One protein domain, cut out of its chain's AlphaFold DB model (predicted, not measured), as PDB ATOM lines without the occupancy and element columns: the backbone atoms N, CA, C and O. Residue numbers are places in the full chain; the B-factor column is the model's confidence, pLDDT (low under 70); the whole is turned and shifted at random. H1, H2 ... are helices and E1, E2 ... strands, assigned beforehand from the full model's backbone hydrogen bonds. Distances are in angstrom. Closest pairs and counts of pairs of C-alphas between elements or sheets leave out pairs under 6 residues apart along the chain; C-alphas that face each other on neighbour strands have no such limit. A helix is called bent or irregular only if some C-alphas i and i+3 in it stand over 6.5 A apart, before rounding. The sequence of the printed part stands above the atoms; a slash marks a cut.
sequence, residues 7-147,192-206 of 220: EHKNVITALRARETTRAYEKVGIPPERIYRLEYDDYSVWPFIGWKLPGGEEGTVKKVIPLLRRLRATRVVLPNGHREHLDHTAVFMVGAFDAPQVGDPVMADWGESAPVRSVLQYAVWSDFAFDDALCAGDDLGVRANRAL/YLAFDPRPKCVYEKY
ATOM      1  N   GLU A   7     148.481  97.508 169.323       92.88
ATOM      2  CA  GLU A   7     149.637  97.651 170.205       92.88
ATOM      3  C   GLU A   7     149.200  97.832 171.663       92.88
ATOM      4  O   GLU A   7     149.906  97.441 172.593       92.88
ATOM      5  N   HIS A   8     148.003  98.382 171.881       93.19
ATOM      6  CA  HIS A   8     147.456  98.573 173.216       93.19
ATOM      7  C   HIS A   8     146.775  97.324 173.784       93.19
ATOM      8  O   HIS A   8     146.458  97.326 174.970       93.19
ATOM      9  N   LYS A   9     146.575  96.247 173.013       91.56
ATOM     10  CA  LYS A   9     145.785  95.072 173.428       91.56
ATOM     11  C   LYS A   9     146.140  94.547 174.824       91.56
ATOM     12  O   LYS A   9     145.244  94.285 175.618       91.56
ATOM     13  N   ASN A  10     147.433  94.447 175.132       92.56
ATOM     14  CA  ASN A  10     147.918  93.866 176.390       92.56
ATOM     15  C   ASN A  10     148.181  94.906 177.492       92.56
ATOM     16  O   ASN A  10     148.514  94.539 178.615       92.56
ATOM     17  N   VAL A  11     148.068  96.200 177.187       93.62
ATOM     18  CA  VAL A  11     148.427  97.293 178.112       93.62
ATOM     19  C   VAL A  11     147.288  98.284 178.348       93.62
ATOM     20  O   VAL A  11     147.399  99.141 179.228       93.62
ATOM     21  N   ILE A  12     146.182  98.177 177.602       93.88
ATOM     22  CA  ILE A  12     145.091  99.156 177.610       93.88
ATOM     23  C   ILE A  12     144.476  99.311 178.998       93.88
ATOM     24  O   ILE A  12     144.279 100.438 179.431       93.88
ATOM     25  N   THR A  13     144.270  98.224 179.743       92.44
ATOM     26  CA  THR A  13     143.700  98.280 181.099       92.44
ATOM     27  C   THR A  13     144.562  99.128 182.036       92.44
ATOM     28  O   THR A  13     144.053 100.015 182.721       92.44
ATOM     29  N   ALA A  14     145.886  98.939 182.006       93.44
ATOM     30  CA  ALA A  14     146.827  99.701 182.828       93.44
ATOM     31  C   ALA A  14     146.968 101.162 182.367       93.44
ATOM     32  O   ALA A  14     147.115 102.073 183.184       93.44
ATOM     33  N   LEU A  15     146.926 101.417 181.055       94.94
ATOM     34  CA  LEU A  15     146.886 102.782 180.522       94.94
ATOM     35  C   LEU A  15     145.611 103.500 180.979       94.94
ATOM     36  O   LEU A  15     145.704 104.584 181.551       94.94
ATOM     37  N   ARG A  16     144.450 102.854 180.843       94.50
ATOM     38  CA  ARG A  16     143.146 103.393 181.242       94.50
ATOM     39  C   ARG A  16     143.015 103.629 182.729       94.50
ATOM     40  O   ARG A  16     142.423 104.628 183.115       94.50
ATOM     41  N   ALA A  17     143.585 102.768 183.568       94.94
ATOM     42  CA  ALA A  17     143.615 102.997 185.009       94.94
ATOM     43  C   ALA A  17     144.350 104.304 185.359       94.94
ATOM     44  O   ALA A  17     143.861 105.106 186.157       94.94
ATOM     45  N   ARG A  18     145.484 104.565 184.695       96.44
ATOM     46  CA  ARG A  18     146.257 105.802 184.881       96.44
ATOM     47  C   ARG A  18     145.535 107.029 184.331       96.44
ATOM     48  O   ARG A  18     145.525 108.059 184.992       96.44
ATOM     49  N   GLU A  19     144.936 106.926 183.148       97.31
ATOM     50  CA  GLU A  19     144.119 108.006 182.574       97.31
ATOM     51  C   GLU A  19     142.914 108.337 183.457       97.31
ATOM     52  O   GLU A  19     142.688 109.502 183.751       97.31
ATOM     53  N   THR A  20     142.207 107.314 183.948       97.19
ATOM     54  CA  THR A  20     141.072 107.474 184.870       97.19
ATOM     55  C   THR A  20     141.508 108.226 186.120       97.19
ATOM     56  O   THR A  20     140.872 109.199 186.495       97.19
ATOM     57  N   THR A  21     142.622 107.828 186.736       97.75
ATOM     58  CA  THR A  21     143.116 108.493 187.950       97.75
ATOM     59  C   THR A  21     143.387 109.977 187.701       97.75
ATOM     60  O   THR A  21     142.847 110.821 188.410       97.75
ATOM     61  N   ARG A  22     144.120 110.310 186.628       98.19
ATOM     62  CA  ARG A  22     144.396 111.710 186.265       98.19
ATOM     63  C   ARG A  22     143.126 112.496 185.944       98.19
ATOM     64  O   ARG A  22     143.005 113.640 186.364       98.19
ATOM     65  N   ALA A  23     142.176 111.899 185.224       98.38
ATOM     66  CA  ALA A  23     140.906 112.544 184.895       98.38
ATOM     67  C   ALA A  23     140.106 112.889 186.161       98.38
ATOM     68  O   ALA A  23     139.615 114.004 186.311       98.38
ATOM     69  N   TYR A  24     140.004 111.948 187.099       97.88
ATOM     70  CA  TYR A  24     139.265 112.143 188.343       97.88
ATOM     71  C   TYR A  24     139.938 113.168 189.271       97.88
ATOM     72  O   TYR A  24     139.245 113.982 189.883       97.88
ATOM     73  N   GLU A  25     141.272 113.219 189.305       97.31
ATOM     74  CA  GLU A  25     142.012 114.257 190.034       97.31
ATOM     75  C   GLU A  25     141.665 115.672 189.541       97.31
ATOM     76  O   GLU A  25     141.496 116.580 190.356       97.31
ATOM     77  N   LYS A  26     141.470 115.871 188.226       97.75
ATOM     78  CA  LYS A  26     141.079 117.173 187.642       97.75
ATOM     79  C   LYS A  26     139.717 117.673 188.123       97.75
ATOM     80  O   LYS A  26     139.504 118.880 188.210       97.75
ATOM     81  N   VAL A  27     138.812 116.761 188.482       96.88
ATOM     82  CA  VAL A  27     137.501 117.090 189.071       96.88
ATOM     83  C   VAL A  27     137.495 117.000 190.603       96.88
ATOM     84  O   VAL A  27     136.438 117.076 191.225       96.88
ATOM     85  N   GLY A  28     138.671 116.883 191.229       96.94
ATOM     86  CA  GLY A  28     138.835 116.905 192.683       96.94
ATOM     87  C   GLY A  28     138.510 115.585 193.385       96.94
ATOM     88  O   GLY A  28     138.258 115.587 194.591       96.94
ATOM     89  N   ILE A  29     138.497 114.461 192.662       96.94
ATOM     90  CA  ILE A  29     138.310 113.131 193.247       96.94
ATOM     91  C   ILE A  29     139.684 112.473 193.411       96.94
ATOM     92  O   ILE A  29     140.350 112.203 192.412       96.94
ATOM     93  N   PRO A  30     140.119 112.201 194.651       96.12
ATOM     94  CA  PRO A  30     141.445 111.659 194.888       96.12
ATOM     95  C   PRO A  30     141.490 110.141 194.610       96.12
ATOM     96  O   PRO A  30     140.446 109.476 194.677       96.12
ATOM     97  N   PRO A  31     142.673 109.566 194.316       95.56
ATOM     98  CA  PRO A  31     142.812 108.170 193.889       95.56
ATOM     99  C   PRO A  31     142.210 107.143 194.857       95.56
ATOM    100  O   PRO A  31     141.615 106.160 194.422       95.56
ATOM    101  N   GLU A  32     142.280 107.381 196.168       95.56
ATOM    102  CA  GLU A  32     141.710 106.509 197.204       95.56
ATOM    103  C   GLU A  32     140.173 106.445 197.194       95.56
ATOM    104  O   GLU A  32     139.570 105.617 197.879       95.56
ATOM    105  N   ARG A  33     139.517 107.317 196.418       95.88
ATOM    106  CA  ARG A  33     138.067 107.296 196.184       95.88
ATOM    107  C   ARG A  33     137.680 106.702 194.830       95.88
ATOM    108  O   ARG A  33     136.493 106.680 194.508       95.88
ATOM    109  N   ILE A  34     138.643 106.190 194.064       96.69
ATOM    110  CA  ILE A  34     138.413 105.528 192.779       96.69
ATOM    111  C   ILE A  34     138.458 104.015 192.995       96.69
ATOM    112  O   ILE A  34     139.502 103.435 193.278       96.69
ATOM    113  N   TYR A  35     137.312 103.359 192.830       96.25
ATOM    114  CA  TYR A  35     137.181 101.916 193.012       96.25
ATOM    115  C   TYR A  35     136.982 101.239 191.660       96.25
ATOM    116  O   TYR A  35     136.037 101.549 190.936       96.25
ATOM    117  N   ARG A  36     137.863 100.294 191.326       94.69
ATOM    118  CA  ARG A  36     137.776  99.487 190.106       94.69
ATOM    119  C   ARG A  36     137.343  98.073 190.478       94.69
ATOM    120  O   ARG A  36     137.978  97.432 191.307       94.69
ATOM    121  N   LEU A  37     136.248  97.601 189.881       94.81
ATOM    122  CA  LEU A  37     135.726  96.245 190.115       94.81
ATOM    123  C   LEU A  37     136.299  95.200 189.142       94.81
ATOM    124  O   LEU A  37     136.012  94.012 189.299       94.81
ATOM    125  N   GLU A  38     137.109  95.667 188.184       92.69
ATOM    126  CA  GLU A  38     137.866  94.881 187.198       92.69
ATOM    127  C   GLU A  38     137.011  93.845 186.452       92.69
ATOM    128  O   GLU A  38     137.412  92.699 186.276       92.69
ATOM    129  N   TYR A  39     135.813  94.251 186.021       93.00
ATOM    130  CA  TYR A  39     135.054  93.493 185.031       93.00
ATOM    131  C   TYR A  39     135.626  93.735 183.640       93.00
ATOM    132  O   TYR A  39     136.019  94.859 183.311       93.00
ATOM    133  N   ASP A  40     135.641  92.687 182.823       90.38
ATOM    134  CA  ASP A  40     136.036  92.810 181.432       90.38
ATOM    135  C   ASP A  40     135.021  93.656 180.659       90.38
ATOM    136  O   ASP A  40     133.807  93.461 180.734       90.38
ATOM    137  N   ASP A  41     135.555  94.598 179.889       90.12
ATOM    138  CA  ASP A  41     134.803  95.414 178.939       90.12
ATOM    139  C   ASP A  41     134.003  94.524 177.965       90.12
ATOM    140  O   ASP A  41     134.506  93.489 177.511       90.12
ATOM    141  N   TYR A  42     132.779  94.940 177.642       91.50
ATOM    142  CA  TYR A  42     131.717  94.200 176.941       91.50
ATOM    143  C   TYR A  42     131.144  92.988 177.687       91.50
ATOM    144  O   TYR A  42     130.382  92.215 177.103       91.50
ATOM    145  N   SER A  43     131.521  92.779 178.948       94.06
ATOM    146  CA  SER A  43     131.278  91.515 179.644       94.06
ATOM    147  C   SER A  43     130.719  91.697 181.048       94.06
ATOM    148  O   SER A  43     130.825  90.774 181.843       94.06
ATOM    149  N   VAL A  44     130.106  92.835 181.393       96.19
ATOM    150  CA  VAL A  44     129.537  93.014 182.746       96.19
ATOM    151  C   VAL A  44     128.263  92.179 182.937       96.19
ATOM    152  O   VAL A  44     128.022  91.650 184.021       96.19
ATOM    153  N   TRP A  45     127.458  92.019 181.882       96.50
ATOM    154  CA  TRP A  45     126.139  91.373 181.947       96.50
ATOM    155  C   TRP A  45     126.132  89.965 182.577       96.50
ATOM    156  O   TRP A  45     125.307  89.724 183.460       96.50
ATOM    157  N   PRO A  46     127.040  89.036 182.214       95.81
ATOM    158  CA  PRO A  46     127.066  87.693 182.798       95.81
ATOM    159  C   PRO A  46     127.397  87.662 184.297       95.81
ATOM    160  O   PRO A  46     127.185  86.635 184.935       95.81
ATOM    161  N   PHE A  47     127.910  88.761 184.864       96.81
ATOM    162  CA  PHE A  47     128.262  88.852 186.283       96.81
ATOM    163  C   PHE A  47     127.152  89.451 187.151       96.81
ATOM    164  O   PHE A  47     127.338  89.554 188.366       96.81
ATOM    165  N   ILE A  48     126.010  89.851 186.581       97.19
ATOM    166  CA  ILE A  48     124.898  90.410 187.358       97.19
ATOM    167  C   ILE A  48     124.323  89.336 188.290       97.19
ATOM    168  O   ILE A  48     123.903  88.269 187.848       97.19
ATOM    169  N   GLY A  49     124.272  89.641 189.589       95.62
ATOM    170  CA  GLY A  49     123.733  88.754 190.625       95.62
ATOM    171  C   GLY A  49     124.738  88.447 191.736       95.62
ATOM    172  O   GLY A  49     125.736  89.147 191.894       95.62
ATOM    173  N   TRP A  50     124.458  87.416 192.544       94.31
ATOM    174  CA  TRP A  50     125.323  87.012 193.662       94.31
ATOM    175  C   TRP A  50     126.147  85.756 193.362       94.31
ATOM    176  O   TRP A  50     127.365  85.853 193.291       94.31
ATOM    177  N   LYS A  51     125.527  84.580 193.231       95.44
ATOM    178  CA  LYS A  51     126.242  83.313 192.999       95.44
ATOM    179  C   LYS A  51     126.116  82.928 191.532       95.44
ATOM    180  O   LYS A  51     125.002  82.670 191.077       95.44
ATOM    181  N   LEU A  52     127.231  82.921 190.810       95.88
ATOM    182  CA  LEU A  52     127.254  82.608 189.383       95.88
ATOM    183  C   LEU A  52     127.401  81.093 189.154       95.88
ATOM    184  O   LEU A  52     127.921  80.389 190.024       95.88
ATOM    185  N   PRO A  53     126.964  80.563 187.993       93.25
ATOM    186  CA  PRO A  53     127.017  79.126 187.707       93.25
ATOM    187  C   PRO A  53     128.417  78.495 187.768       93.25
ATOM    188  O   PRO A  53     128.520  77.306 188.054       93.25
ATOM    189  N   GLY A  54     129.483  79.264 187.517       89.75
ATOM    190  CA  GLY A  54     130.873  78.794 187.606       89.75
ATOM    191  C   GLY A  54     131.444  78.771 189.030       89.75
ATOM    192  O   GLY A  54     132.577  78.342 189.234       89.75
ATOM    193  N   GLY A  55     130.656  79.181 190.031       92.00
ATOM    194  CA  GLY A  55     131.080  79.285 191.427       92.00
ATOM    195  C   GLY A  55     131.672  80.647 191.798       92.00
ATOM    196  O   GLY A  55     131.970  80.871 192.971       92.00
ATOM    197  N   GLU A  56     131.812  81.569 190.844       93.25
ATOM    198  CA  GLU A  56     132.265  82.931 191.106       93.25
ATOM    199  C   GLU A  56     131.182  83.795 191.773       93.25
ATOM    200  O   GLU A  56     129.974  83.539 191.697       93.25
ATOM    201  N   GLU A  57     131.632  84.873 192.411       95.19
ATOM    202  CA  GLU A  57     130.761  85.899 192.975       95.19
ATOM    203  C   GLU A  57     130.469  87.001 191.942       95.19
ATOM    204  O   GLU A  57     131.373  87.563 191.316       95.19
ATOM    205  N   GLY A  58     129.190  87.333 191.790       96.38
ATOM    206  CA  GLY A  58     128.695  88.386 190.910       96.38
ATOM    207  C   GLY A  58     128.729  89.790 191.524       96.38
ATOM    208  O   GLY A  58     129.314  90.042 192.584       96.38
ATOM    209  N   THR A  59     128.096  90.735 190.833       97.44
ATOM    210  CA  THR A  59     128.074  92.169 191.162       97.44
ATOM    211  C   THR A  59     127.535  92.467 192.551       97.44
ATOM    212  O   THR A  59     128.149  93.257 193.264       97.44
ATOM    213  N   VAL A  60     126.480  91.774 192.985       96.75
ATOM    214  CA  VAL A  60     125.804  92.000 194.275       96.75
ATOM    215  C   VAL A  60     126.802  91.928 195.435       96.75
ATOM    216  O   VAL A  60     126.819  92.772 196.333       96.75
ATOM    217  N   LYS A  61     127.709  90.946 195.375       96.12
ATOM    218  CA  LYS A  61     128.701  90.673 196.417       96.12
ATOM    219  C   LYS A  61     129.895  91.633 196.398       96.12
ATOM    220  O   LYS A  61     130.615  91.718 197.389       96.12
ATOM    221  N   LYS A  62     130.092  92.395 195.319       96.06
ATOM    222  CA  LYS A  62     131.113  93.454 195.244       96.06
ATOM    223  C   LYS A  62     130.529  94.842 195.517       96.06
ATOM    224  O   LYS A  62     131.145  95.644 196.218       96.06
ATOM    225  N   VAL A  63     129.342  95.125 194.983       97.62
ATOM    226  CA  VAL A  63     128.739  96.463 194.942       97.62
ATOM    227  C   VAL A  63     128.067  96.827 196.259       97.62
ATOM    228  O   VAL A  63     128.366  97.892 196.797       97.62
ATOM    229  N   ILE A  64     127.233  95.956 196.839       97.81
ATOM    230  CA  ILE A  64     126.550  96.268 198.106       97.81
ATOM    231  C   ILE A  64     127.550  96.551 199.239       97.81
ATOM    232  O   ILE A  64     127.442  97.615 199.857       97.81
ATOM    233  N   PRO A  65     128.569  95.701 199.499       97.62
ATOM    234  CA  PRO A  65     129.537  95.995 200.556       97.62
ATOM    235  C   PRO A  65     130.341  97.276 200.285       97.62
ATOM    236  O   PRO A  65     130.689  98.002 201.217       97.62
ATOM    237  N   LEU A  66     130.639  97.580 199.014       97.69
ATOM    238  CA  LEU A  66     131.299  98.828 198.617       97.69
ATOM    239  C   LEU A  66     130.425 100.045 198.940       97.69
ATOM    240  O   LEU A  66     130.894 100.957 199.619       97.69
ATOM    241  N   LEU A  67     129.161 100.053 198.511       97.88
ATOM    242  CA  LEU A  67     128.236 101.161 198.765       97.88
ATOM    243  C   LEU A  67     127.977 101.359 200.264       97.88
ATOM    244  O   LEU A  67     127.960 102.501 200.730       97.88
ATOM    245  N   ARG A  68     127.853 100.265 201.029       98.12
ATOM    246  CA  ARG A  68     127.706 100.312 202.491       98.12
ATOM    247  C   ARG A  68     128.940 100.900 203.170       98.12
ATOM    248  O   ARG A  68     128.813 101.818 203.976       98.12
ATOM    249  N   ARG A  69     130.142 100.455 202.788       97.44
ATOM    250  CA  ARG A  69     131.409 101.012 203.295       97.44
ATOM    251  C   ARG A  69     131.546 102.504 202.986       97.44
ATOM    252  O   ARG A  69     131.991 103.260 203.843       97.44
ATOM    253  N   LEU A  70     131.151 102.925 201.785       96.75
ATOM    254  CA  LEU A  70     131.167 104.333 201.382       96.75
ATOM    255  C   LEU A  70     130.058 105.163 202.036       96.75
ATOM    256  O   LEU A  70     130.108 106.390 201.957       96.75
ATOM    257  N   ARG A  71     129.064 104.515 202.660       97.12
ATOM    258  CA  ARG A  71     127.848 105.150 203.185       97.12
ATOM    259  C   ARG A  71     127.205 106.056 202.134       97.12
ATOM    260  O   ARG A  71     126.851 107.206 202.404       97.12
ATOM    261  N   ALA A  72     127.126 105.549 200.904       96.56
ATOM    262  CA  ALA A  72     126.649 106.315 199.765       96.56
ATOM    263  C   ALA A  72     125.199 106.764 200.000       96.56
ATOM    264  O   ALA A  72     124.304 105.950 200.207       96.56
ATOM    265  N   THR A  73     124.958 108.075 199.959       96.81
ATOM    266  CA  THR A  73     123.607 108.643 200.121       96.81
ATOM    267  C   THR A  73     122.912 108.890 198.786       96.81
ATOM    268  O   THR A  73     121.695 109.054 198.754       96.81
ATOM    269  N   ARG A  74     123.674 108.933 197.689       97.25
ATOM    270  CA  ARG A  74     123.202 109.188 196.327       97.25
ATOM    271  C   ARG A  74     124.005 108.330 195.362       97.25
ATOM    272  O   ARG A  74     125.210 108.181 195.557       97.25
ATOM    273  N   VAL A  75     123.348 107.801 194.340       97.94
ATOM    274  CA  VAL A  75     123.983 106.987 193.300       97.94
ATOM    275  C   VAL A  75     123.661 107.592 191.939       97.94
ATOM    276  O   VAL A  75     122.534 108.012 191.691       97.94
ATOM    277  N   VAL A  76     124.666 107.671 191.074       98.00
ATOM    278  CA  VAL A  76     124.534 108.162 189.702       98.00
ATOM    279  C   VAL A  76     124.923 107.014 188.777       98.00
ATOM    280  O   VAL A  76     126.015 106.464 188.912       98.00
ATOM    281  N   LEU A  77     124.008 106.609 187.903       97.81
ATOM    282  CA  LEU A  77     124.110 105.433 187.040       97.81
ATOM    283  C   LEU A  77     124.144 105.851 185.568       97.81
ATOM    284  O   LEU A  77     123.577 106.888 185.226       97.81
ATOM    285  N   PRO A  78     124.765 105.067 184.678       97.50
ATOM    286  CA  PRO A  78     124.594 105.292 183.251       97.50
ATOM    287  C   PRO A  78     123.126 105.106 182.850       97.50
ATOM    288  O   PRO A  78     122.380 104.357 183.486       97.50
ATOM    289  N   ASN A  79     122.723 105.783 181.780       95.94
ATOM    290  CA  ASN A  79     121.424 105.614 181.149       95.94
ATOM    291  C   ASN A  79     121.254 104.158 180.678       95.94
ATOM    292  O   ASN A  79     122.054 103.636 179.899       95.94
ATOM    293  N   GLY A  80     120.200 103.496 181.162       94.12
ATOM    294  CA  GLY A  80     119.874 102.124 180.768       94.12
ATOM    295  C   GLY A  80     119.289 102.013 179.356       94.12
ATOM    296  O   GLY A  80     119.214 100.914 178.804       94.12
ATOM    297  N   HIS A  81     118.881 103.135 178.761       95.19
ATOM    298  CA  HIS A  81     118.186 103.191 177.483       95.19
ATOM    299  C   HIS A  81     119.153 103.386 176.312       95.19
ATOM    300  O   HIS A  81     119.632 104.484 176.099       95.19
ATOM    301  N   ARG A  82     119.380 102.344 175.500       93.25
ATOM    302  CA  ARG A  82     120.025 102.430 174.165       93.25
ATOM    303  C   ARG A  82     121.431 103.063 174.100       93.25
ATOM    304  O   ARG A  82     121.845 103.491 173.029       93.25
ATOM    305  N   GLU A  83     122.188 103.040 175.193       93.00
ATOM    306  CA  GLU A  83     123.583 103.501 175.222       93.00
ATOM    307  C   GLU A  83     124.569 102.447 174.672       93.00
ATOM    308  O   GLU A  83     125.111 102.563 173.576       93.00
ATOM    309  N   HIS A  84     124.833 101.413 175.474       94.56
ATOM    310  CA  HIS A  84     125.826 100.365 175.251       94.56
ATOM    311  C   HIS A  84     125.511  99.180 176.174       94.56
ATOM    312  O   HIS A  84     124.961  99.385 177.257       94.56
ATOM    313  N   LEU A  85     125.898  97.957 175.794       95.25
ATOM    314  CA  LEU A  85     125.624  96.742 176.578       95.25
ATOM    315  C   LEU A  85     126.053  96.886 178.048       95.25
ATOM    316  O   LEU A  85     125.262  96.624 178.953       95.25
ATOM    317  N   ASP A  86     127.278  97.354 178.285       96.06
ATOM    318  CA  ASP A  86     127.788  97.533 179.648       96.06
ATOM    319  C   ASP A  86     127.133  98.704 180.385       96.06
ATOM    320  O   ASP A  86     127.003  98.648 181.604       96.06
ATOM    321  N   HIS A  87     126.671  99.743 179.678       97.38
ATOM    322  CA  HIS A  87     125.893 100.812 180.314       97.38
ATOM    323  C   HIS A  87     124.566 100.251 180.829       97.38
ATOM    324  O   HIS A  87     124.232 100.465 181.990       97.38
ATOM    325  N   THR A  88     123.862  99.449 180.025       96.62
ATOM    326  CA  THR A  88     122.650  98.759 180.480       96.62
ATOM    327  C   THR A  88     122.960  97.786 181.621       96.62
ATOM    328  O   THR A  88     122.228  97.758 182.604       96.62
ATOM    329  N   ALA A  89     124.061  97.032 181.555       97.94
ATOM    330  CA  ALA A  89     124.444  96.119 182.631       97.94
ATOM    331  C   ALA A  89     124.712  96.859 183.955       97.94
ATOM    332  O   ALA A  89     124.160  96.494 184.989       97.94
ATOM    333  N   VAL A  90     125.509  97.932 183.933       97.94
ATOM    334  CA  VAL A  90     125.822  98.743 185.122       97.94
ATOM    335  C   VAL A  90     124.587  99.489 185.635       97.94
ATOM    336  O   VAL A  90     124.407  99.597 186.848       97.94
ATOM    337  N   PHE A  91     123.710  99.953 184.740       97.88
ATOM    338  CA  PHE A  91     122.400 100.482 185.112       97.88
ATOM    339  C   PHE A  91     121.603  99.448 185.913       97.88
ATOM    340  O   PHE A  91     121.145  99.760 187.008       97.88
ATOM    341  N   MET A  92     121.497  98.211 185.416       98.00
ATOM    342  CA  MET A  92     120.776  97.131 186.098       98.00
ATOM    343  C   MET A  92     121.391  96.829 187.467       98.00
ATOM    344  O   MET A  92     120.673  96.791 188.462       98.00
ATOM    345  N   VAL A  93     122.718  96.698 187.547       98.06
ATOM    346  CA  VAL A  93     123.435  96.519 188.821       98.06
ATOM    347  C   VAL A  93     123.050  97.611 189.814       98.06
ATOM    348  O   VAL A  93     122.618  97.322 190.923       98.06
ATOM    349  N   GLY A  94     123.140  98.879 189.415       97.50
ATOM    350  CA  GLY A  94     122.781  99.991 190.288       97.50
ATOM    351  C   GLY A  94     121.300 100.020 190.666       97.50
ATOM    352  O   GLY A  94     120.976 100.277 191.823       97.50
ATOM    353  N   ALA A  95     120.407  99.741 189.717       96.81
ATOM    354  CA  ALA A  95     118.965  99.740 189.934       96.81
ATOM    355  C   ALA A  95     118.531  98.659 190.937       96.81
ATOM    356  O   ALA A  95     117.634  98.902 191.736       96.81
ATOM    357  N   PHE A  96     119.182  97.493 190.961       96.88
ATOM    358  CA  PHE A  96     118.837  96.428 191.909       96.88
ATOM    359  C   PHE A  96     119.642  96.478 193.213       96.88
ATOM    360  O   PHE A  96     119.076  96.225 194.277       96.88
ATOM    361  N   ASP A  97     120.917  96.867 193.170       97.00
ATOM    362  CA  ASP A  97     121.799  96.807 194.341       97.00
ATOM    363  C   ASP A  97     121.671  98.056 195.229       97.00
ATOM    364  O   ASP A  97     121.690  97.952 196.458       97.00
ATOM    365  N   ALA A  98     121.495  99.254 194.649       96.75
ATOM    366  CA  ALA A  98     121.354 100.497 195.417       96.75
ATOM    367  C   ALA A  98     120.191 100.481 196.434       96.75
ATOM    368  O   ALA A  98     120.425 100.882 197.581       96.75
ATOM    369  N   PRO A  99     118.964 100.019 196.103       95.56
ATOM    370  CA  PRO A  99     117.886  99.950 197.090       95.56
ATOM    371  C   PRO A  99     118.157  98.934 198.211       95.56
ATOM    372  O   PRO A  99     117.613  99.097 199.301       95.56
ATOM    373  N   GLN A 100     119.019  97.934 197.988       96.12
ATOM    374  CA  GLN A 100     119.369  96.911 198.984       96.12
ATOM    375  C   GLN A 100     120.421  97.376 200.001       96.12
ATOM    376  O   GLN A 100     120.590  96.759 201.054       96.12
ATOM    377  N   VAL A 101     121.116  98.488 199.734       96.62
ATOM    378  CA  VAL A 101     122.163  99.028 200.621       96.62
ATOM    379  C   VAL A 101     121.655  99.234 202.049       96.62
ATOM    380  O   VAL A 101     122.387  98.930 202.991       96.62
ATOM    381  N   GLY A 102     120.419  99.719 202.195       95.50
ATOM    382  CA  GLY A 102     119.785  99.975 203.490       95.50
ATOM    383  C   GLY A 102     118.901  98.846 204.020       95.50
ATOM    384  O   GLY A 102     118.313  99.007 205.086       95.50
ATOM    385  N   ASP A 103     118.775  97.735 203.293       95.56
ATOM    386  CA  ASP A 103     117.972  96.601 203.746       95.56
ATOM    387  C   ASP A 103     118.719  95.839 204.863       95.56
ATOM    388  O   ASP A 103     119.937  95.650 204.763       95.56
ATOM    389  N   PRO A 104     118.019  95.336 205.899       93.56
ATOM    390  CA  PRO A 104     118.617  94.603 207.020       93.56
ATOM    391  C   PRO A 104     118.926  93.137 206.652       93.56
ATOM    392  O   PRO A 104     118.620  92.208 207.396       93.56
ATOM    393  N   VAL A 105     119.491  92.915 205.464       91.62
ATOM    394  CA  VAL A 105     119.864  91.598 204.929       91.62
ATOM    395  C   VAL A 105     121.366  91.545 204.675       91.62
ATOM    396  O   VAL A 105     121.981  92.568 204.360       91.62
ATOM    397  N   MET A 106     121.959  90.351 204.798       92.56
ATOM    398  CA  MET A 106     123.409  90.144 204.630       92.56
ATOM    399  C   MET A 106     124.217  91.122 205.498       92.56
ATOM    400  O   MET A 106     125.074  91.853 205.005       92.56
ATOM    401  N   ALA A 107     123.871  91.220 206.785       91.88
ATOM    402  CA  ALA A 107     124.485  92.174 207.713       91.88
ATOM    403  C   ALA A 107     126.000  91.941 207.885       91.88
ATOM    404  O   ALA A 107     126.751  92.872 208.169       91.88
ATOM    405  N   ASP A 108     126.477  90.721 207.615       95.44
ATOM    406  CA  ASP A 108     127.899  90.374 207.542       95.44
ATOM    407  C   ASP A 108     128.655  91.147 206.443       95.44
ATOM    408  O   ASP A 108     129.882  91.220 206.465       95.44
ATOM    409  N   TRP A 109     127.947  91.769 205.494       96.00
ATOM    410  CA  TRP A 109     128.527  92.622 204.446       96.00
ATOM    411  C   TRP A 109     128.582  94.103 204.844       96.00
ATOM    412  O   TRP A 109     128.846  94.973 204.009       96.00
ATOM    413  N   GLY A 110     128.330  94.389 206.121       96.06
ATOM    414  CA  GLY A 110     128.239  95.723 206.691       96.06
ATOM    415  C   GLY A 110     126.818  96.272 206.662       96.06
ATOM    416  O   GLY A 110     125.896  95.656 206.127       96.06
ATOM    417  N   GLU A 111     126.666  97.477 207.201       96.06
ATOM    418  CA  GLU A 111     125.395  98.191 207.311       96.06
ATOM    419  C   GLU A 111     125.561  99.640 206.843       96.06
ATOM    420  O   GLU A 111     126.631 100.242 206.975       96.06
ATOM    421  N   SER A 112     124.494 100.214 206.293       96.88
ATOM    422  CA  SER A 112     124.423 101.629 205.931       96.88
ATOM    423  C   SER A 112     122.975 102.094 205.948       96.88
ATOM    424  O   SER A 112     122.053 101.303 205.777       96.88
ATOM    425  N   ALA A 113     122.771 103.402 206.099       97.00
ATOM    426  CA  ALA A 113     121.481 103.997 205.790       97.00
ATOM    427  C   ALA A 113     121.123 103.770 204.301       97.00
ATOM    428  O   ALA A 113     122.037 103.662 203.472       97.00
ATOM    429  N   PRO A 114     119.823 103.744 203.950       96.38
ATOM    430  CA  PRO A 114     119.384 103.641 202.563       96.38
ATOM    431  C   PRO A 114     119.926 104.769 201.676       96.38
ATOM    432  O   PRO A 114     120.053 105.923 202.108       96.38
ATOM    433  N   VAL A 115     120.170 104.441 200.406       97.19
ATOM    434  CA  VAL A 115     120.390 105.438 199.349       97.19
ATOM    435  C   VAL A 115     119.132 106.301 199.225       97.19
ATOM    436  O   VAL A 115     118.017 105.790 199.194       97.19
ATOM    437  N   ARG A 116     119.306 107.624 199.169       96.12
ATOM    438  CA  ARG A 116     118.205 108.602 199.184       96.12
ATOM    439  C   ARG A 116     117.734 109.007 197.796       96.12
ATOM    440  O   ARG A 116     116.606 109.461 197.647       96.12
ATOM    441  N   SER A 117     118.611 108.922 196.801       96.75
ATOM    442  CA  SER A 117     118.287 109.300 195.428       96.75
ATOM    443  C   SER A 117     119.170 108.568 194.433       96.75
ATOM    444  O   SER A 117     120.378 108.430 194.667       96.75
ATOM    445  N   VAL A 118     118.581 108.200 193.300       97.88
ATOM    446  CA  VAL A 118     119.294 107.645 192.155       97.88
ATOM    447  C   VAL A 118     119.038 108.526 190.936       97.88
ATOM    448  O   VAL A 118     117.906 108.940 190.685       97.88
ATOM    449  N   LEU A 119     120.104 108.860 190.214       97.88
ATOM    450  CA  LEU A 119     120.052 109.617 188.964       97.88
ATOM    451  C   LEU A 119     120.663 108.786 187.839       97.88
ATOM    452  O   LEU A 119     121.617 108.050 188.079       97.88
ATOM    453  N   GLN A 120     120.169 108.955 186.618       97.94
ATOM    454  CA  GLN A 120     120.827 108.476 185.407       97.94
ATOM    455  C   GLN A 120     121.486 109.636 184.663       97.94
ATOM    456  O   GLN A 120     120.906 110.721 184.588       97.94
ATOM    457  N   TYR A 121     122.669 109.398 184.095       97.25
ATOM    458  CA  TYR A 121     123.331 110.297 183.146       97.25
ATOM    459  C   TYR A 121     123.381 109.670 181.749       97.25
ATOM    460  O   TYR A 121     123.528 108.456 181.615       97.25
ATOM    461  N   ALA A 122     123.296 110.503 180.716       95.06
ATOM    462  CA  ALA A 122     123.402 110.097 179.317       95.06
ATOM    463  C   ALA A 122     124.807 110.369 178.756       95.06
ATOM    464  O   ALA A 122     125.462 111.338 179.155       95.06
ATOM    465  N   VAL A 123     125.260 109.529 177.820       92.75
ATOM    466  CA  VAL A 123     126.540 109.716 177.111       92.75
ATOM    467  C   VAL A 123     126.310 109.871 175.612       92.75
ATOM    468  O   VAL A 123     126.726 110.883 175.047       92.75
ATOM    469  N   TRP A 124     125.651 108.901 174.978       92.12
ATOM    470  CA  TRP A 124     125.421 108.873 173.530       92.12
ATOM    471  C   TRP A 124     123.949 108.936 173.139       92.12
ATOM    472  O   TRP A 124     123.630 109.424 172.057       92.12
ATOM    473  N   SER A 125     123.060 108.429 173.985       93.44
ATOM    474  CA  SER A 125     121.629 108.346 173.698       93.44
ATOM    475  C   SER A 125     120.823 109.243 174.623       93.44
ATOM    476  O   SER A 125     121.244 109.543 175.735       93.44
ATOM    477  N   ASP A 126     119.636 109.637 174.177       94.38
ATOM    478  CA  ASP A 126     118.675 110.313 175.046       94.38
ATOM    479  C   ASP A 126     118.066 109.335 176.074       94.38
ATOM    480  O   ASP A 126     118.161 108.108 175.940       94.38
ATOM    481  N   PHE A 127     117.423 109.869 177.108       96.62
ATOM    482  CA  PHE A 127     116.740 109.077 178.126       96.62
ATOM    483  C   PHE A 127     115.501 108.359 177.561       96.62
ATOM    484  O   PHE A 127     114.983 108.673 176.482       96.62
ATOM    485  N   ALA A 128     115.007 107.372 178.311       94.69
ATOM    486  CA  ALA A 128     113.705 106.769 178.042       94.69
ATOM    487  C   ALA A 128     112.577 107.796 178.252       94.69
ATOM    488  O   ALA A 128     112.694 108.698 179.078       94.69
ATOM    489  N   PHE A 129     111.475 107.654 177.514       93.81
ATOM    490  CA  PHE A 129     110.338 108.581 177.592       93.81
ATOM    491  C   PHE A 129     109.264 108.144 178.601       93.81
ATOM    492  O   PHE A 129     108.281 108.860 178.771       93.81
ATOM    493  N   ASP A 130     109.417 106.979 179.240       92.31
ATOM    494  CA  ASP A 130     108.387 106.380 180.097       92.31
ATOM    495  C   ASP A 130     108.004 107.288 181.274       92.31
ATOM    496  O   ASP A 130     106.820 107.436 181.567       92.31
ATOM    497  N   ASP A 131     108.978 107.965 181.890       91.50
ATOM    498  CA  ASP A 131     108.727 108.918 182.979       91.50
ATOM    499  C   ASP A 131     107.865 110.099 182.509       91.50
ATOM    500  O   ASP A 131     106.850 110.407 183.136       91.50
ATOM    501  N   ALA A 132     108.230 110.721 181.381       93.38
ATOM    502  CA  ALA A 132     107.465 111.823 180.795       93.38
ATOM    503  C   ALA A 132     106.053 111.363 180.398       93.38
ATOM    504  O   ALA A 132     105.066 112.041 180.684       93.38
ATOM    505  N   LEU A 133     105.934 110.165 179.819       95.00
ATOM    506  CA  LEU A 133     104.650 109.571 179.458       95.00
ATOM    507  C   LEU A 133     103.764 109.326 180.687       95.00
ATOM    508  O   LEU A 133     102.578 109.647 180.659       95.00
ATOM    509  N   CYS A 134     104.320 108.773 181.766       90.56
ATOM    510  CA  CYS A 134     103.590 108.528 183.008       90.56
ATOM    511  C   CYS A 134     103.176 109.823 183.721       90.56
ATOM    512  O   CYS A 134     102.134 109.835 184.377       90.56
ATOM    513  N   ALA A 135     103.968 110.889 183.598       91.44
ATOM    514  CA  ALA A 135     103.658 112.202 184.155       91.44
ATOM    515  C   ALA A 135     102.672 113.016 183.293       91.44
ATOM    516  O   ALA A 135     102.073 113.965 183.794       91.44
ATOM    517  N   GLY A 136     102.464 112.631 182.027       94.12
ATOM    518  CA  GLY A 136     101.708 113.431 181.060       94.12
ATOM    519  C   GLY A 136     102.468 114.676 180.586       94.12
ATOM    520  O   GLY A 136     101.836 115.653 180.184       94.12
ATOM    521  N   ASP A 137     103.799 114.642 180.658       94.75
ATOM    522  CA  ASP A 137     104.701 115.722 180.261       94.75
ATOM    523  C   ASP A 137     105.031 115.679 178.753       94.75
ATOM    524  O   ASP A 137     104.640 114.769 178.015       94.75
ATOM    525  N   ASP A 138     105.777 116.684 178.281       95.19
ATOM    526  CA  ASP A 138     106.296 116.733 176.912       95.19
ATOM    527  C   ASP A 138     107.285 115.582 176.647       95.19
ATOM    528  O   ASP A 138     108.377 115.526 177.213       95.19
ATOM    529  N   LEU A 139     106.929 114.684 175.722       94.56
ATOM    530  CA  LEU A 139     107.743 113.524 175.333       94.56
ATOM    531  C   LEU A 139     109.058 113.896 174.617       94.56
ATOM    532  O   LEU A 139     109.921 113.030 174.419       94.56
ATOM    533  N   GLY A 140     109.207 115.159 174.204       95.31
ATOM    534  CA  GLY A 140     110.449 115.732 173.692       95.31
ATOM    535  C   GLY A 140     111.460 116.094 174.786       95.31
ATOM    536  O   GLY A 140     112.635 116.272 174.475       95.31
ATOM    537  N   VAL A 141     111.041 116.162 176.055       94.94
ATOM    538  CA  VAL A 141     111.900 116.482 177.205       94.94
ATOM    539  C   VAL A 141     111.986 115.267 178.121       94.94
ATOM    540  O   VAL A 141     111.138 115.038 178.977       94.94
ATOM    541  N   ARG A 142     113.028 114.453 177.931       94.50
ATOM    542  CA  ARG A 142     113.122 113.128 178.569       94.50
ATOM    543  C   ARG A 142     113.933 113.087 179.857       94.50
ATOM    544  O   ARG A 142     113.909 112.088 180.565       94.50
ATOM    545  N   ALA A 143     114.642 114.160 180.179       96.38
ATOM    546  CA  ALA A 143     115.247 114.350 181.490       96.38
ATOM    547  C   ALA A 143     114.259 115.046 182.431       96.38
ATOM    548  O   ALA A 143     113.514 115.924 182.006       96.38
ATOM    549  N   ASN A 144     114.306 114.730 183.726       95.75
ATOM    550  CA  ASN A 144     113.447 115.368 184.732       95.75
ATOM    551  C   ASN A 144     114.241 116.153 185.796       95.75
ATOM    552  O   ASN A 144     113.666 116.682 186.753       95.75
ATOM    553  N   ARG A 145     115.569 116.238 185.661       97.12
ATOM    554  CA  ARG A 145     116.456 117.075 186.476       97.12
ATOM    555  C   ARG A 145     117.457 117.797 185.587       97.12
ATOM    556  O   ARG A 145     117.964 117.237 184.620       97.12
ATOM    557  N   ALA A 146     117.783 119.019 185.983       96.75
ATOM    558  CA  ALA A 146     118.795 119.846 185.351       96.75
ATOM    559  C   ALA A 146     119.735 120.416 186.413       96.75
ATOM    560  O   ALA A 146     119.312 120.753 187.522       96.75
ATOM    561  N   LEU A 147     121.005 120.538 186.056       96.19
ATOM    562  CA  LEU A 147     122.033 121.227 186.812       96.19
ATOM    563  C   LEU A 147     122.643 122.290 185.899       96.19
ATOM    564  O   LEU A 147     123.065 121.988 184.788       96.19
ATOM    565  N   TYR A 192     119.773 115.107 183.899       97.81
ATOM    566  CA  TYR A 192     119.692 113.802 184.538       97.81
ATOM    567  C   TYR A 192     118.249 113.311 184.561       97.81
ATOM    568  O   TYR A 192     117.302 114.099 184.646       97.81
ATOM    569  N   LEU A 193     118.093 111.991 184.583       97.12
ATOM    570  CA  LEU A 193     116.823 111.352 184.899       97.12
ATOM    571  C   LEU A 193     116.862 110.852 186.345       97.12
ATOM    572  O   LEU A 193     117.555 109.889 186.666       97.12
ATOM    573  N   ALA A 194     116.145 111.523 187.240       96.06
ATOM    574  CA  ALA A 194     115.849 110.985 188.558       96.06
ATOM    575  C   ALA A 194     114.826 109.865 188.419       96.06
ATOM    576  O   ALA A 194     113.736 110.107 187.912       96.06
ATOM    577  N   PHE A 195     115.162 108.676 188.912       91.94
ATOM    578  CA  PHE A 195     114.242 107.545 188.906       91.94
ATOM    579  C   PHE A 195     114.247 106.841 190.262       91.94
ATOM    580  O   PHE A 195     115.257 106.831 190.974       91.94
ATOM    581  N   ASP A 196     113.103 106.270 190.627       93.38
ATOM    582  CA  ASP A 196     112.976 105.404 191.795       93.38
ATOM    583  C   ASP A 196     113.209 103.953 191.347       93.38
ATOM    584  O   ASP A 196     112.396 103.421 190.589       93.38
ATOM    585  N   PRO A 197     114.305 103.294 191.767       93.38
ATOM    586  CA  PRO A 197     114.569 101.913 191.375       93.38
ATOM    587  C   PRO A 197     113.616 100.899 192.022       93.38
ATOM    588  O   PRO A 197     113.505  99.769 191.548       93.38
ATOM    589  N   ARG A 198     112.956 101.259 193.130       92.81
ATOM    590  CA  ARG A 198     112.071 100.359 193.877       92.81
ATOM    591  C   ARG A 198     110.865 101.141 194.415       92.81
ATOM    592  O   ARG A 198     110.708 101.243 195.638       92.81
ATOM    593  N   PRO A 199     109.989 101.657 193.529       91.94
ATOM    594  CA  PRO A 199     108.834 102.433 193.945       91.94
ATOM    595  C   PRO A 199     107.898 101.580 194.792       91.94
ATOM    596  O   PRO A 199     107.610 100.417 194.488       91.94
ATOM    597  N   LYS A 200     107.398 102.164 195.881       93.19
ATOM    598  CA  LYS A 200     106.484 101.470 196.789       93.19
ATOM    599  C   LYS A 200     105.185 101.111 196.061       93.19
ATOM    600  O   LYS A 200     104.528 101.969 195.475       93.19
ATOM    601  N   CYS A 201     104.751  99.858 196.189       94.38
ATOM    602  CA  CYS A 201     103.417  99.464 195.748       94.38
ATOM    603  C   CYS A 201     102.345 100.150 196.616       94.38
ATOM    604  O   CYS A 201     102.237  99.895 197.818       94.38
ATOM    605  N   VAL A 202     101.550 101.029 196.003       95.81
ATOM    606  CA  VAL A 202     100.393 101.678 196.636       95.81
ATOM    607  C   VAL A 202      99.152 100.837 196.346       95.81
ATOM    608  O   VAL A 202      98.590 100.928 195.257       95.81
ATOM    609  N   TYR A 203      98.737 100.007 197.305       96.94
ATOM    610  CA  TYR A 203      97.639  99.046 197.115       96.94
ATOM    611  C   TYR A 203      96.263  99.695 196.929       96.94
ATOM    612  O   TYR A 203      95.428  99.154 196.209       96.94
ATOM    613  N   GLU A 204      96.039 100.873 197.512       97.94
ATOM    614  CA  GLU A 204      94.751 101.577 197.473       97.94
ATOM    615  C   GLU A 204      94.209 101.764 196.048       97.94
ATOM    616  O   GLU A 204      93.025 101.546 195.800       97.94
ATOM    617  N   LYS A 205      95.073 102.097 195.076       95.69
ATOM    618  CA  LYS A 205      94.648 102.283 193.679       95.69
ATOM    619  C   LYS A 205      94.084 101.001 193.062       95.69
ATOM    620  O   LYS A 205      93.147 101.069 192.275       95.69
ATOM    621  N   TYR A 206      94.629  99.846 193.441       97.19
ATOM    622  CA  TYR A 206      94.156  98.549 192.966       97.19
ATOM    623  C   TYR A 206      92.867  98.147 193.676       97.19
ATOM    624  O   TYR A 206      91.940  97.691 193.017       97.19
TER     625      TYR A 206
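This is residues 7 to 147 and 192 to 206 of the 220 residues of the protein "PIG-L family deacetylase" of Candidatus Caldatribacterium californiense (UniProt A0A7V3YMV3). A small three-stranded sheet has the longest helix, H3, packed over one face, with H2 packed on H3; H1 and H4 lie toward opposite ends, and residues 7 to 12 and 200 to 206 stick out. The 156 printed residues include four named helices and four named strands, in the order H1 H2 E1 H3 E2 H4 E3 E4; the class is mixed, with under half of the residues in named elements. The sheet, ordered E1 E2 E4, is mixed. The whole is compact, with a radius of gyration of the C-alphas of 17.5 A and spans of 55 by 40 by 34 A.

Start at E1, residues 74 to 78, parallel to E2, residues 117 to 121; N 77 and O 119 are 2.8 A apart, within hydrogen-bond range. E4, residues 192 to 195, is antiparallel to E2, with N 120 and O 193 at 2.8 A. Look next at H3, residues 85 to 102, 8.7 A in height over the sheet, making two layers; it runs along the strands, at 8 degrees to E1 on the local plane. E1, H3 and E2 form a strand-helix-strand unit, parallel neighbour strands with a helix between, its crossover right-handed. H2, residues 59 to 70, touches H3 at Ile 64 and Val 101, whose C-alphas, the closest, are 5.8 A apart; their tilt is steep, 54 degrees. E3, residues 145 to 147, pairs with no named strand. H4, residues 130 to 135, is apart from E4, only just, at 8.2 A. H1, residues 12 to 26, is apart from H2. O i to N i+4 pairs are within range throughout H1 and H4, in 7 of 8 in H2 and 11 of 14 in H3.

Find C-alpha 12 at (145.091, 99.156, 177.610), where H1 begins its 21.0 A. H3 spans 27.7 A and is only just irregular: C-alphas 99 and 102 are 6.7 A apart. E4 ends at C-alpha 195, (114.242, 107.545, 188.906).

The farthest C-alphas, of Glu 7 and Glu 204, are 61.4 A apart. Residues 148 to 191 are not printed; C-alphas 147 and 192 are 8.1 A apart across the cut. The links H1 to H2 and H3 to E2 are long. No printed residue is under 70 in pLDDT.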